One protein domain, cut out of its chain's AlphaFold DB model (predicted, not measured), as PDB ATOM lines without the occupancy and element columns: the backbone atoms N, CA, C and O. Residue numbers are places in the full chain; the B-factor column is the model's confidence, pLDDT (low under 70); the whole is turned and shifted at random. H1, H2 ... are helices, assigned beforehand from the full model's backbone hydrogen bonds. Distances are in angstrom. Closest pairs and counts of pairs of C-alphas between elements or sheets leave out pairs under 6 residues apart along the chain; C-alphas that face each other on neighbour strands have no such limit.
ATOM      1  N   ILE A   3      35.167 -15.995  60.123       73.69
ATOM      2  CA  ILE A   3      34.125 -16.451  59.181       73.69
ATOM      3  C   ILE A   3      32.863 -15.583  59.279       73.69
ATOM      4  O   ILE A   3      32.341 -15.122  58.268       73.69
ATOM      5  N   ALA A   4      32.409 -15.281  60.500       58.69
ATOM      6  CA  ALA A   4      31.250 -14.415  60.739       58.69
ATOM      7  C   ALA A   4      31.477 -12.952  60.302       58.69
ATOM      8  O   ALA A   4      30.517 -12.203  60.146       58.69
ATOM      9  N   GLN A   5      32.735 -12.551  60.096       76.06
ATOM     10  CA  GLN A   5      33.141 -11.248  59.567       76.06
ATOM     11  C   GLN A   5      33.397 -11.286  58.046       76.06
ATOM     12  O   GLN A   5      33.824 -10.284  57.481       76.06
ATOM     13  N   GLY A   6      33.122 -12.414  57.377       77.31
ATOM     14  CA  GLY A   6      33.256 -12.557  55.927       77.31
ATOM     15  C   GLY A   6      34.639 -12.998  55.446       77.31
ATOM     16  O   GLY A   6      34.976 -12.739  54.297       77.31
ATOM     17  N   SER A   7      35.459 -13.666  56.266       81.38
ATOM     18  CA  SER A   7      36.820 -14.070  55.857       81.38
ATOM     19  C   SER A   7      36.885 -15.054  54.679       81.38
ATOM     20  O   SER A   7      37.914 -15.121  54.013       81.38
ATOM     21  N   TYR A   8      35.772 -15.719  54.357       86.06
ATOM     22  CA  TYR A   8      35.576 -16.524  53.146       86.06
ATOM     23  C   TYR A   8      35.376 -15.691  51.857       86.06
ATOM     24  O   TYR A   8      35.284 -16.256  50.775       86.06
ATOM     25  N   GLN A   9      35.300 -14.357  51.932       88.19
ATOM     26  CA  GLN A   9      35.099 -13.450  50.785       88.19
ATOM     27  C   GLN A   9      36.429 -12.965  50.170       88.19
ATOM     28  O   GLN A   9      36.528 -11.842  49.674       88.19
ATOM     29  N   LYS A  10      37.484 -13.784  50.256       83.19
ATOM     30  CA  LYS A  10      38.801 -13.509  49.662       83.19
ATOM     31  C   LYS A  10      38.889 -14.153  48.281       83.19
ATOM     32  O   LYS A  10      38.701 -15.360  48.159       83.19
ATOM     33  N   GLU A  11      39.187 -13.379  47.246       83.12
ATOM     34  CA  GLU A  11      39.080 -13.843  45.855       83.12
ATOM     35  C   GLU A  11      40.092 -14.943  45.491       83.12
ATOM     36  O   GLU A  11      39.754 -15.855  44.739       83.12
ATOM     37  N   GLY A  12      41.306 -14.913  46.051       82.62
ATOM     38  CA  GLY A  12      42.379 -15.847  45.707       82.62
ATOM     39  C   GLY A  12      42.274 -17.240  46.341       82.62
ATOM     40  O   GLY A  12      43.055 -18.129  46.000       82.62
ATOM     41  N   GLY A  13      41.319 -17.464  47.251       86.75
ATOM     42  CA  GLY A  13      41.088 -18.774  47.868       86.75
ATOM     43  C   GLY A  13      42.345 -19.317  48.548       86.75
ATOM     44  O   GLY A  13      42.792 -18.777  49.563       86.75
ATOM     45  N   TYR A  14      42.939 -20.363  47.969       83.31
ATOM     46  CA  TYR A  14      44.162 -20.984  48.481       83.31
ATOM     47  C   TYR A  14      45.346 -20.001  48.599       83.31
ATOM     48  O   TYR A  14      46.113 -20.098  49.562       83.31
ATOM     49  N   SER A  15      45.488 -19.011  47.702       85.44
ATOM     50  CA  SER A  15      46.550 -17.990  47.830       85.44
ATOM     51  C   SER A  15      46.342 -17.056  49.021       85.44
ATOM     52  O   SER A  15      47.307 -16.545  49.583       85.44
ATOM     53  N   ASP A  16      45.088 -16.873  49.436       87.50
ATOM     54  CA  ASP A  16      44.678 -15.894  50.448       87.50
ATOM     55  C   ASP A  16      44.466 -16.552  51.832       87.50
ATOM     56  O   ASP A  16      43.885 -15.968  52.761       87.50
ATOM     57  N   GLY A  17      44.952 -17.791  51.967       84.62
ATOM     58  CA  GLY A  17      44.949 -18.583  53.194       84.62
ATOM     59  C   GLY A  17      43.664 -19.363  53.467       84.62
ATOM     60  O   GLY A  17      43.514 -19.861  54.578       84.62
ATOM     61  N   ILE A  18      42.739 -19.481  52.505       89.19
ATOM     62  CA  ILE A  18      41.620 -20.429  52.627       89.19
ATOM     63  C   ILE A  18      42.192 -21.848  52.530       89.19
ATOM     64  O   ILE A  18      42.954 -22.146  51.608       89.19
ATOM     65  N   ARG A  19      41.861 -22.708  53.492       82.69
ATOM     66  CA  ARG A  19      42.291 -24.111  53.545       82.69
ATOM     67  C   ARG A  19      41.101 -24.990  53.863       82.69
ATOM     68  O   ARG A  19      40.304 -24.632  54.725       82.69
ATOM     69  N   GLY A  20      40.999 -26.120  53.186       75.38
ATOM     70  CA  GLY A  20      39.932 -27.093  53.379       75.38
ATOM     71  C   GLY A  20      40.365 -28.219  54.302       75.38
ATOM     72  O   GLY A  20      40.086 -29.356  53.979       75.38
ATOM     73  N   THR A  21      41.123 -27.965  55.376       75.69
ATOM     74  CA  THR A  21      41.648 -29.052  56.228       75.69
ATOM     75  C   THR A  21      40.549 -29.720  57.057       75.69
ATOM     76  O   THR A  21      39.543 -29.082  57.374       75.69
ATOM     77  N   GLY A  22      40.805 -30.937  57.555       57.75
ATOM     78  CA  GLY A  22      39.928 -31.669  58.489       57.75
ATOM     79  C   GLY A  22      39.699 -31.012  59.862       57.75
ATOM     80  O   GLY A  22      39.197 -31.638  60.796       57.75
ATOM     81  N   TYR A  23      40.056 -29.734  60.019       71.25
ATOM     82  CA  TYR A  23      39.575 -28.901  61.112       71.25
ATOM     83  C   TYR A  23      38.263 -28.223  60.700       71.25
ATOM     84  O   TYR A  23      38.235 -27.397  59.790       71.25
ATOM     85  N   VAL A  24      37.178 -28.527  61.417       66.56
ATOM     86  CA  VAL A  24      35.793 -28.143  61.075       66.56
ATOM     87  C   VAL A  24      35.587 -26.655  60.745       66.56
ATOM     88  O   VAL A  24      34.753 -26.318  59.905       66.56
ATOM     89  N   VAL A  25      36.348 -25.750  61.369       73.81
ATOM     90  CA  VAL A  25      36.270 -24.302  61.101       73.81
ATOM     91  C   VAL A  25      36.866 -23.957  59.733       73.81
ATOM     92  O   VAL A  25      36.272 -23.171  59.000       73.81
ATOM     93  N   ASN A  26      37.989 -24.579  59.365       76.62
ATOM     94  CA  ASN A  26      38.654 -24.385  58.077       76.62
ATOM     95  C   ASN A  26      37.796 -24.960  56.940       76.62
ATOM     96  O   ASN A  26      37.465 -24.238  56.003       76.62
ATOM     97  N   ALA A  27      37.329 -26.208  57.075       77.25
ATOM     98  CA  ALA A  27      36.421 -26.835  56.109       77.25
ATOM     99  C   ALA A  27      35.131 -26.016  55.887       77.25
ATOM    100  O   ALA A  27      34.664 -25.870  54.755       77.25
ATOM    101  N   LEU A  28      34.570 -25.410  56.945       79.75
ATOM    102  CA  LEU A  28      33.426 -24.499  56.826       79.75
ATOM    103  C   LEU A  28      33.786 -23.192  56.097       79.75
ATOM    104  O   LEU A  28      33.005 -22.733  55.265       79.75
ATOM    105  N   GLU A  29      34.942 -22.585  56.384       85.94
ATOM    106  CA  GLU A  29      35.417 -21.386  55.679       85.94
ATOM    107  C   GLU A  29      35.639 -21.660  54.182       85.94
ATOM    108  O   GLU A  29      35.187 -20.882  53.341       85.94
ATOM    109  N   ALA A  30      36.257 -22.796  53.854       87.50
ATOM    110  CA  ALA A  30      36.498 -23.268  52.496       87.50
ATOM    111  C   ALA A  30      35.201 -23.554  51.722       87.50
ATOM    112  O   ALA A  30      35.036 -23.086  50.594       87.50
ATOM    113  N   ALA A  31      34.236 -24.244  52.336       87.81
ATOM    114  CA  ALA A  31      32.938 -24.502  51.720       87.81
ATOM    115  C   ALA A  31      32.120 -23.214  51.502       87.81
ATOM    116  O   ALA A  31      31.459 -23.066  50.471       87.81
ATOM    117  N   LEU A  32      32.189 -22.253  52.435       87.44
ATOM    118  CA  LEU A  32      31.562 -20.935  52.281       87.44
ATOM    119  C   LEU A  32      32.248 -20.086  51.206       87.44
ATOM    120  O   LEU A  32      31.552 -19.383  50.475       87.44
ATOM    121  N   TRP A  33      33.573 -20.173  51.064       94.25
ATOM    122  CA  TRP A  33      34.312 -19.540  49.967       94.25
ATOM    123  C   TRP A  33      33.865 -20.114  48.620       94.25
ATOM    124  O   TRP A  33      33.467 -19.366  47.726       94.25
ATOM    125  N   ALA A  34      33.831 -21.444  48.506       93.44
ATOM    126  CA  ALA A  34      33.407 -22.132  47.293       93.44
ATOM    127  C   ALA A  34      31.960 -21.781  46.910       93.44
ATOM    128  O   ALA A  34      31.680 -21.595  45.730       93.44
ATOM    129  N   PHE A  35      31.062 -21.622  47.891       90.25
ATOM    130  CA  PHE A  35      29.686 -21.148  47.692       90.25
ATOM    131  C   PHE A  35      29.606 -19.673  47.288       90.25
ATOM    132  O   PHE A  35      28.890 -19.331  46.353       90.25
ATOM    133  N   PHE A  36      30.377 -18.790  47.924       89.94
ATOM    134  CA  PHE A  36      30.385 -17.363  47.594       89.94
ATOM    135  C   PHE A  36      30.933 -17.079  46.182       89.94
ATOM    136  O   PHE A  36      30.495 -16.134  45.524       89.94
ATOM    137  N   TYR A  37      31.851 -17.921  45.695       89.38
ATOM    138  CA  TYR A  37      32.473 -17.813  44.374       89.38
ATOM    139  C   TYR A  37      31.989 -18.856  43.353       89.38
ATOM    140  O   TYR A  37      32.601 -18.998  42.293       89.38
ATOM    141  N   ASP A  38      30.866 -19.540  43.598       87.69
ATOM    142  CA  ASP A  38      30.366 -20.624  42.732       87.69
ATOM    143  C   ASP A  38      29.852 -20.175  41.343       87.69
ATOM    144  O   ASP A  38      29.449 -20.994  40.517       87.69
ATOM    145  N   ARG A  39      29.858 -18.864  41.069       87.31
ATOM    146  CA  ARG A  39      29.408 -18.242  39.810       87.31
ATOM    147  C   ARG A  39      27.949 -18.559  39.443       87.31
ATOM    148  O   ARG A  39      27.606 -18.544  38.260       87.31
ATOM    149  N   ASN A  40      27.077 -18.762  40.431       87.00
ATOM    150  CA  ASN A  40      25.688 -19.203  40.265       87.00
ATOM    151  C   ASN A  40      25.569 -20.627  39.671       87.00
ATOM    152  O   ASN A  40      24.622 -20.921  38.933       87.00
ATOM    153  N   SER A  41      26.547 -21.502  39.936       92.25
ATOM    154  CA  SER A  41      26.612 -22.861  39.393       92.25
ATOM    155  C   SER A  41      27.091 -23.876  40.430       92.25
ATOM    156  O   SER A  41      28.255 -23.865  40.831       92.25
ATOM    157  N   PHE A  42      26.221 -24.839  40.764       92.81
ATOM    158  CA  PHE A  42      26.572 -25.981  41.617       92.81
ATOM    159  C   PHE A  42      27.831 -26.711  41.124       92.81
ATOM    160  O   PHE A  42      28.679 -27.100  41.919       92.81
ATOM    161  N   GLU A  43      27.972 -26.892  39.805       94.31
ATOM    162  CA  GLU A  43      29.135 -27.570  39.223       94.31
ATOM    163  C   GLU A  43      30.433 -26.810  39.494       94.31
ATOM    164  O   GLU A  43      31.437 -27.414  39.861       94.31
ATOM    165  N   TYR A  44      30.411 -25.487  39.320       94.50
ATOM    166  CA  TYR A  44      31.610 -24.674  39.463       94.50
ATOM    167  C   TYR A  44      32.027 -24.563  40.932       94.50
ATOM    168  O   TYR A  44      33.206 -24.731  41.227       94.50
ATOM    169  N   GLY A  45      31.084 -24.348  41.856       93.94
ATOM    170  CA  GLY A  45      31.392 -24.314  43.286       93.94
ATOM    171  C   GLY A  45      31.806 -25.676  43.851       93.94
ATOM    172  O   GLY A  45      32.749 -25.733  44.632       93.94
ATOM    173  N   ALA A  46      31.202 -26.783  43.403       92.50
ATOM    174  CA  ALA A  46      31.627 -28.124  43.817       92.50
ATOM    175  C   ALA A  46      33.051 -28.436  43.332       92.50
ATOM    176  O   ALA A  46      33.875 -28.915  44.105       92.50
ATOM    177  N   LEU A  47      33.371 -28.101  42.076       93.19
ATOM    178  CA  LEU A  47      34.737 -28.218  41.564       93.19
ATOM    179  C   LEU A  47      35.698 -27.261  42.279       93.19
ATOM    180  O   LEU A  47      36.840 -27.632  42.506       93.19
ATOM    181  N   ALA A  48      35.269 -26.057  42.665       91.19
ATOM    182  CA  ALA A  48      36.094 -25.133  43.443       91.19
ATOM    183  C   ALA A  48      36.376 -25.656  44.863       91.19
ATOM    184  O   ALA A  48      37.501 -25.522  45.328       91.19
ATOM    185  N   ALA A  49      35.393 -26.285  45.516       88.56
ATOM    186  CA  ALA A  49      35.552 -26.928  46.821       88.56
ATOM    187  C   ALA A  49      36.549 -28.099  46.771       88.56
ATOM    188  O   ALA A  49      37.420 -28.179  47.627       88.56
ATOM    189  N   VAL A  50      36.465 -28.959  45.746       86.94
ATOM    190  CA  VAL A  50      37.419 -30.066  45.542       86.94
ATOM    191  C   VAL A  50      38.813 -29.543  45.163       86.94
ATOM    192  O   VAL A  50      39.814 -29.969  45.725       86.94
ATOM    193  N   ASN A  51      38.899 -28.569  44.252       87.31
ATOM    194  CA  ASN A  51      40.176 -28.023  43.772       87.31
ATOM    195  C   ASN A  51      40.906 -27.123  44.792       87.31
ATOM    196  O   ASN A  51      41.994 -26.639  44.479       87.31
ATOM    197  N   LEU A  52      40.343 -26.871  45.981       83.00
ATOM    198  CA  LEU A  52      41.102 -26.281  47.090       83.00
ATOM    199  C   LEU A  52      42.156 -27.245  47.655       83.00
ATOM    200  O   LEU A  52      43.101 -26.769  48.281       83.00
ATOM    201  N   GLY A  53      42.020 -28.556  47.421       77.69
ATOM    202  CA  GLY A  53      42.870 -29.570  48.039       77.69
ATOM    203  C   GLY A  53      42.533 -29.780  49.518       77.69
ATOM    204  O   GLY A  53      41.402 -29.541  49.945       77.69
ATOM    205  N   ASP A  54      43.531 -30.206  50.291       80.06
ATOM    206  CA  ASP A  54      43.393 -30.602  51.697       80.06
ATOM    207  C   ASP A  54      42.359 -31.749  51.883       80.06
ATOM    208  O   ASP A  54      42.446 -32.773  51.207       80.06
ATOM    209  N   ASP A  55      41.392 -31.596  52.794       75.88
ATOM    210  CA  ASP A  55      40.293 -32.531  53.083       75.88
ATOM    211  C   ASP A  55      39.119 -32.224  52.124       75.88
ATOM    212  O   ASP A  55      38.166 -31.475  52.410       75.88
ATOM    213  N   THR A  56      39.286 -32.713  50.889       77.31
ATOM    214  CA  THR A  56      38.433 -32.347  49.747       77.31
ATOM    215  C   THR A  56      37.022 -32.914  49.849       77.31
ATOM    216  O   THR A  56      36.073 -32.235  49.447       77.31
ATOM    217  N   ASP A  57      36.848 -34.117  50.403       75.62
ATOM    218  CA  ASP A  57      35.550 -34.775  50.516       75.62
ATOM    219  C   ASP A  57      34.697 -34.132  51.618       75.62
ATOM    220  O   ASP A  57      33.530 -33.823  51.361       75.62
ATOM    221  N   THR A  58      35.271 -33.790  52.779       72.06
ATOM    222  CA  THR A  58      34.570 -33.003  53.810       72.06
ATOM    223  C   THR A  58      34.182 -31.627  53.278       72.06
ATOM    224  O   THR A  58      33.025 -31.208  53.406       72.06
ATOM    225  N   THR A  59      35.116 -30.918  52.634       81.69
ATOM    226  CA  THR A  59      34.870 -29.570  52.097       81.69
ATOM    227  C   THR A  59      33.786 -29.592  51.008       81.69
ATOM    228  O   THR A  59      32.843 -28.791  51.043       81.69
ATOM    229  N   ALA A  60      33.843 -30.556  50.084       84.25
ATOM    230  CA  ALA A  60      32.833 -30.747  49.045       84.25
ATOM    231  C   ALA A  60      31.481 -31.230  49.599       84.25
ATOM    232  O   ALA A  60      30.437 -30.822  49.085       84.25
ATOM    233  N   ALA A  61      31.457 -32.036  50.665       81.12
ATOM    234  CA  ALA A  61      30.225 -32.474  51.318       81.12
ATOM    235  C   ALA A  61      29.511 -31.325  52.051       81.12
ATOM    236  O   ALA A  61      28.279 -31.235  51.999       81.12
ATOM    237  N   ILE A  62      30.248 -30.419  52.705       79.56
ATOM    238  CA  ILE A  62      29.675 -29.210  53.323       79.56
ATOM    239  C   ILE A  62      29.141 -28.271  52.232       79.56
ATOM    240  O   ILE A  62      27.986 -27.837  52.314       79.56
ATOM    241  N   TYR A  63      29.924 -28.018  51.173       88.19
ATOM    242  CA  TYR A  63      29.463 -27.249  50.010       88.19
ATOM    243  C   TYR A  63      28.190 -27.859  49.407       88.19
ATOM    244  O   TYR A  63      27.198 -27.161  49.207       88.19
ATOM    245  N   GLY A  64      28.188 -29.171  49.153       82.38
ATOM    246  CA  GLY A  64      27.103 -29.881  48.479       82.38
ATOM    247  C   GLY A  64      25.771 -29.815  49.228       82.38
ATOM    248  O   GLY A  64      24.721 -29.733  48.591       82.38
ATOM    249  N   GLN A  65      25.798 -29.771  50.563       78.94
ATOM    250  CA  GLN A  65      24.604 -29.558  51.386       78.94
ATOM    251  C   GLN A  65      24.056 -28.129  51.245       78.94
ATOM    252  O   GLN A  65      22.864 -27.951  50.984       78.94
ATOM    253  N   LEU A  66      24.921 -27.114  51.365       77.06
ATOM    254  CA  LEU A  66      24.543 -25.698  51.254       77.06
ATOM    255  C   LEU A  66      24.043 -25.355  49.842       77.06
ATOM    256  O   LEU A  66      22.931 -24.854  49.658       77.06
ATOM    257  N   ALA A  67      24.844 -25.687  48.834       80.00
ATOM    258  CA  ALA A  67      24.543 -25.449  47.434       80.00
ATOM    259  C   ALA A  67      23.370 -26.312  46.949       80.00
ATOM    260  O   ALA A  67      22.523 -25.826  46.205       80.00
ATOM    261  N   GLY A  68      23.251 -27.562  47.406       78.31
ATOM    262  CA  GLY A  68      22.117 -28.429  47.079       78.31
ATOM    263  C   GLY A  68      20.781 -27.863  47.570       78.31
ATOM    264  O   GLY A  68      19.791 -27.918  46.839       78.31
ATOM    265  N   ALA A  69      20.761 -27.252  48.758       73.56
ATOM    266  CA  ALA A  69      19.589 -26.555  49.286       73.56
ATOM    267  C   ALA A  69      19.267 -25.250  48.528       73.56
ATOM    268  O   ALA A  69      18.095 -24.914  48.371       73.56
ATOM    269  N   TYR A  70      20.285 -24.529  48.045       75.19
ATOM    270  CA  TYR A  70      20.115 -23.277  47.297       75.19
ATOM    271  C   TYR A  70      19.678 -23.492  45.836       75.19
ATOM    272  O   TYR A  70      18.737 -22.853  45.364       75.19
ATOM    273  N   TYR A  71      20.343 -24.397  45.117       81.94
ATOM    274  CA  TYR A  71      20.099 -24.663  43.696       81.94
ATOM    275  C   TYR A  71      18.942 -25.629  43.439       81.94
ATOM    276  O   TYR A  71      18.288 -25.544  42.397       81.94
ATOM    277  N   GLY A  72      18.692 -26.554  44.368       78.69
ATOM    278  CA  GLY A  72      17.731 -27.637  44.189       78.69
ATOM    279  C   GLY A  72      18.192 -28.715  43.199       78.69
ATOM    280  O   GLY A  72      19.171 -28.576  42.463       78.69
ATOM    281  N   TYR A  73      17.452 -29.827  43.179       82.56
ATOM    282  CA  TYR A  73      17.829 -31.042  42.450       82.56
ATOM    283  C   TYR A  73      17.985 -30.843  40.932       82.56
ATOM    284  O   TYR A  73      18.935 -31.345  40.335       82.56
ATOM    285  N   ASP A  74      17.090 -30.070  40.309       85.06
ATOM    286  CA  ASP A  74      17.030 -29.893  38.847       85.06
ATOM    287  C   ASP A  74      18.198 -29.074  38.267       85.06
ATOM    288  O   ASP A  74      18.353 -28.971  37.048       85.06
ATOM    289  N   LYS A  75      19.014 -28.464  39.133       86.25
ATOM    290  CA  LYS A  75      20.210 -27.694  38.774       86.25
ATOM    291  C   LYS A  75      21.511 -28.478  38.947       86.25
ATOM    292  O   LYS A  75      22.561 -27.988  38.538       86.25
ATOM    293  N   LEU A  76      21.456 -29.682  39.519       89.50
ATOM    294  CA  LEU A  76      22.624 -30.546  39.663       89.50
ATOM    295  C   LEU A  76      23.050 -31.110  38.291       89.50
ATOM    296  O   LEU A  76      22.186 -31.464  37.480       89.50
ATOM    297  N   PRO A  77      24.359 -31.248  38.001       91.38
ATOM    298  CA  PRO A  77      24.822 -31.765  36.718       91.38
ATOM    299  C   PRO A  77      24.296 -33.173  36.442       91.38
ATOM    300  O   PRO A  77      24.644 -34.132  37.133       91.38
ATOM    301  N   LYS A  78      23.497 -33.323  35.378       91.00
ATOM    302  CA  LYS A  78      22.894 -34.614  35.011       91.00
ATOM    303  C   LYS A  78      23.938 -35.731  34.875       91.00
ATOM    304  O   LYS A  78      23.704 -36.834  35.357       91.00
ATOM    305  N   LYS A  79      25.114 -35.417  34.315       92.94
ATOM    306  CA  LYS A  79      26.257 -36.341  34.226       92.94
ATOM    307  C   LYS A  79      26.652 -36.939  35.582       92.94
ATOM    308  O   LYS A  79      26.918 -38.127  35.644       92.94
ATOM    309  N   TRP A  80      26.648 -36.157  36.663       90.75
ATOM    310  CA  TRP A  80      26.977 -36.635  38.011       90.75
ATOM    311  C   TRP A  80      25.813 -37.423  38.612       90.75
ATOM    312  O   TRP A  80      26.012 -38.491  39.184       90.75
ATOM    313  N   LEU A  81      24.580 -36.951  38.403       87.44
ATOM    314  CA  LEU A  81      23.378 -37.668  38.828       87.44
ATOM    315  C   LEU A  81      23.255 -39.057  38.192       87.44
ATOM    316  O   LEU A  81      22.622 -39.927  38.783       87.44
ATOM    317  N   ASP A  82      23.779 -39.279  36.989       86.94
ATOM    318  CA  ASP A  82      23.676 -40.562  36.284       86.94
ATOM    319  C   ASP A  82      24.668 -41.625  36.804       86.94
ATOM    320  O   ASP A  82      24.385 -42.812  36.658       86.94
ATOM    321  N   PHE A  83      25.730 -41.222  37.516       86.06
ATOM    322  CA  PHE A  83      26.645 -42.120  38.247       86.06
ATOM    323  C   PHE A  83      26.422 -42.135  39.773       86.06
ATOM    324  O   PHE A  83      27.101 -42.871  40.484       86.06
ATOM    325  N   LEU A  84      25.469 -41.352  40.295       80.94
ATOM    326  CA  LEU A  84      25.214 -41.247  41.733       80.94
ATOM    327  C   LEU A  84      24.761 -42.591  42.332       80.94
ATOM    328  O   LEU A  84      23.630 -43.043  42.110       80.94
ATOM    329  N   TYR A  85      25.621 -43.201  43.149       79.69
ATOM    330  CA  TYR A  85      25.286 -44.410  43.895       79.69
ATOM    331  C   TYR A  85      24.059 -44.178  44.791       79.69
ATOM    332  O   TYR A  85      23.900 -43.130  45.415       79.69
ATOM    333  N   GLY A  86      23.136 -45.141  44.820       80.25
ATOM    334  CA  GLY A  86      21.918 -45.034  45.628       80.25
ATOM    335  C   GLY A  86      20.926 -43.934  45.207       80.25
ATOM    336  O   GLY A  86      20.003 -43.665  45.975       80.25
ATOM    337  N   LYS A  87      21.046 -43.325  44.010       80.81
ATOM    338  CA  LYS A  87      20.172 -42.239  43.491       80.81
ATOM    339  C   LYS A  87      18.691 -42.386  43.865       80.81
ATOM    340  O   LYS A  87      18.107 -41.458  44.419       80.81
ATOM    341  N   THR A  88      18.088 -43.547  43.601       79.81
ATOM    342  CA  THR A  88      16.668 -43.819  43.895       79.81
ATOM    343  C   THR A  88      16.362 -43.777  45.394       79.81
ATOM    344  O   THR A  88      15.350 -43.210  45.794       79.81
ATOM    345  N   PHE A  89      17.243 -44.327  46.236       72.88
ATOM    346  CA  PHE A  89      17.102 -44.279  47.693       72.88
ATOM    347  C   PHE A  89      17.195 -42.837  48.208       72.88
ATOM    348  O   PHE A  89      16.308 -42.400  48.938       72.88
ATOM    349  N   ILE A  90      18.194 -42.071  47.755       77.44
ATOM    350  CA  ILE A  90      18.384 -40.658  48.129       77.44
ATOM    351  C   ILE A  90      17.169 -39.813  47.703       77.44
ATOM    352  O   ILE A  90      16.659 -39.017  48.489       77.44
ATOM    353  N   GLN A  91      16.641 -40.027  46.492       77.69
ATOM    354  CA  GLN A  91      15.419 -39.367  46.013       77.69
ATOM    355  C   GLN A  91      14.184 -39.722  46.856       77.69
ATOM    356  O   GLN A  91      13.375 -38.843  47.154       77.69
ATOM    357  N   CYS A  92      14.011 -40.993  47.234       68.81
ATOM    358  CA  CYS A  92      12.915 -41.424  48.105       68.81
ATOM    359  C   CYS A  92      13.035 -40.823  49.512       68.81
ATOM    360  O   CYS A  92      12.042 -40.321  50.035       68.81
ATOM    361  N   LEU A  93      14.240 -40.813  50.088       68.94
ATOM    362  CA  LEU A  93      14.526 -40.226  51.396       68.94
ATOM    363  C   LEU A  93      14.263 -38.713  51.403       68.94
ATOM    364  O   LEU A  93      13.558 -38.221  52.276       68.94
ATOM    365  N   SER A  94      14.747 -37.989  50.389       68.94
ATOM    366  CA  SER A  94      14.502 -36.550  50.223       68.94
ATOM    367  C   SER A  94      13.005 -36.228  50.125       68.94
ATOM    368  O   SER A  94      12.511 -35.368  50.854       68.94
ATOM    369  N   LYS A  95      12.250 -36.970  49.300       71.44
ATOM    370  CA  LYS A  95      10.787 -36.817  49.195       71.44
ATOM    371  C   LYS A  95      10.071 -37.113  50.511       71.44
ATOM    372  O   LYS A  95       9.109 -36.423  50.830       71.44
ATOM    373  N   TRP A  96      10.525 -38.115  51.264       64.44
ATOM    374  CA  TRP A  96       9.963 -38.433  52.575       64.44
ATOM    375  C   TRP A  96      10.222 -37.312  53.592       64.44
ATOM    376  O   TRP A  96       9.279 -36.870  54.238       64.44
ATOM    377  N   ILE A  97      11.445 -36.776  53.663       60.97
ATOM    378  CA  ILE A  97      11.791 -35.646  54.545       60.97
ATOM    379  C   ILE A  97      10.919 -34.416  54.240       60.97
ATOM    380  O   ILE A  97      10.371 -33.813  55.162       60.97
ATOM    381  N   VAL A  98      10.733 -34.069  52.958       61.38
ATOM    382  CA  VAL A  98       9.844 -32.963  52.549       61.38
ATOM    383  C   VAL A  98       8.395 -33.241  52.957       61.38
ATOM    384  O   VAL A  98       7.760 -32.389  53.569       61.38
TER     385      VAL A  98
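Overview. This is residues 3 to 98 of the 501 residues of the protein "Hypothetical protein" of Rotaria sordida (UniProt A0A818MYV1). Three helices packed together make the core, their centres forming a triangle: H4, the longest, and H3 lie side by side as a hairpin, and H2 packs on both at steeper angles. The short helix H1 is near H2 at one end of the long axis, and at the other end an arm made of H5 and H6 reaches away from the core, where residues 82 to 90 and 92 to 98 stick out. The printed part has 96 residues with six named helices, H1 to H6 in order along the chain, and no named strand; its class is all helix. It is compact, with a radius of gyration of the C-alphas of 13.9 A, yet elongated in outline, spanning 40 by 24 by 23 A.

Along the chain. H4 is residues 56 to 71, 20.8 A from first to last C-alpha; it begins with C-alpha 56 at (38.433, -32.347, 49.747) and ends with C-alpha 71 at (20.099, -24.663, 43.696). H4 has a kink of 27 degrees near residue 65. H3 is residues 42 to 50, 12.2 A long, and H2 is residues 24 to 36, 18.1 A long. H1, residues 13 to 16, measures 5.3 A and begins with C-alpha 13 at (41.088, -18.774, 47.868). H5, residues 78 to 83, measures 9.0 A. H6, residues 87 to 98, measures 16.6 A and ends with C-alpha 98 at (9.844, -32.963, 52.549).

Arrangement. H4 touches H3, and their closest C-alphas are those of Val 50 and Thr 56, 4.9 A apart. H3 and H4 form a helical hairpin, running opposite ways at a shallow tilt of 19 degrees. H4 also touches H2, with the C-alphas of Ala 31 and Tyr 63 closest at 4.7 A. H2 and H4 run the same way at a steep tilt of 45 degrees. H2 touches H3 with residues 30 to 35 alone, and the closest C-alphas are those of Ala 34 and Gly 45, 5.0 A apart. H2 and H3 are a helical hairpin too, running opposite ways at a tilt of 35.3 degrees, only just steep. The helix packing is mostly crossed, but only just: of these 3 touching pairs, 1 is at a shallow tilt. H1 and H2 are close but not clearly touching, the C-alphas of Gly 13 and Trp 33 being closest at 7.1 A. H4 and H5 are apart, though they follow each other in the chain. H5 and H6 are close but not clearly touching, with the C-alphas of Leu 81 and Lys 87 closest at 7.3 A; they run opposite ways at a steep tilt of 67 degrees. H6 is apart from H1, H2, H3 and H4. In H2, H3, H4 and H6 every pair of O i and N i+4 is within hydrogen-bond range; in H5 it is 1 of 2, and H1 is too short for such a pair.

Size, cuts and confidence. The two C-alphas farthest apart are those of Ser 15 in H1 and Trp 96 in H6, 42.2 A. Without the stretches that stand free, the body has 80 residues and spans 34 by 21 by 19 A. The printed part has no cut. The links H2 to H3, H3 to H4 and H5 to H6 are tight, those from H1 to H2 and H4 to H5 are short, and no link is long. The mean pLDDT of the printed part is 81.7, and nine residues are under 70: 4, 22, 24, 92 to 94 and 96 to 98.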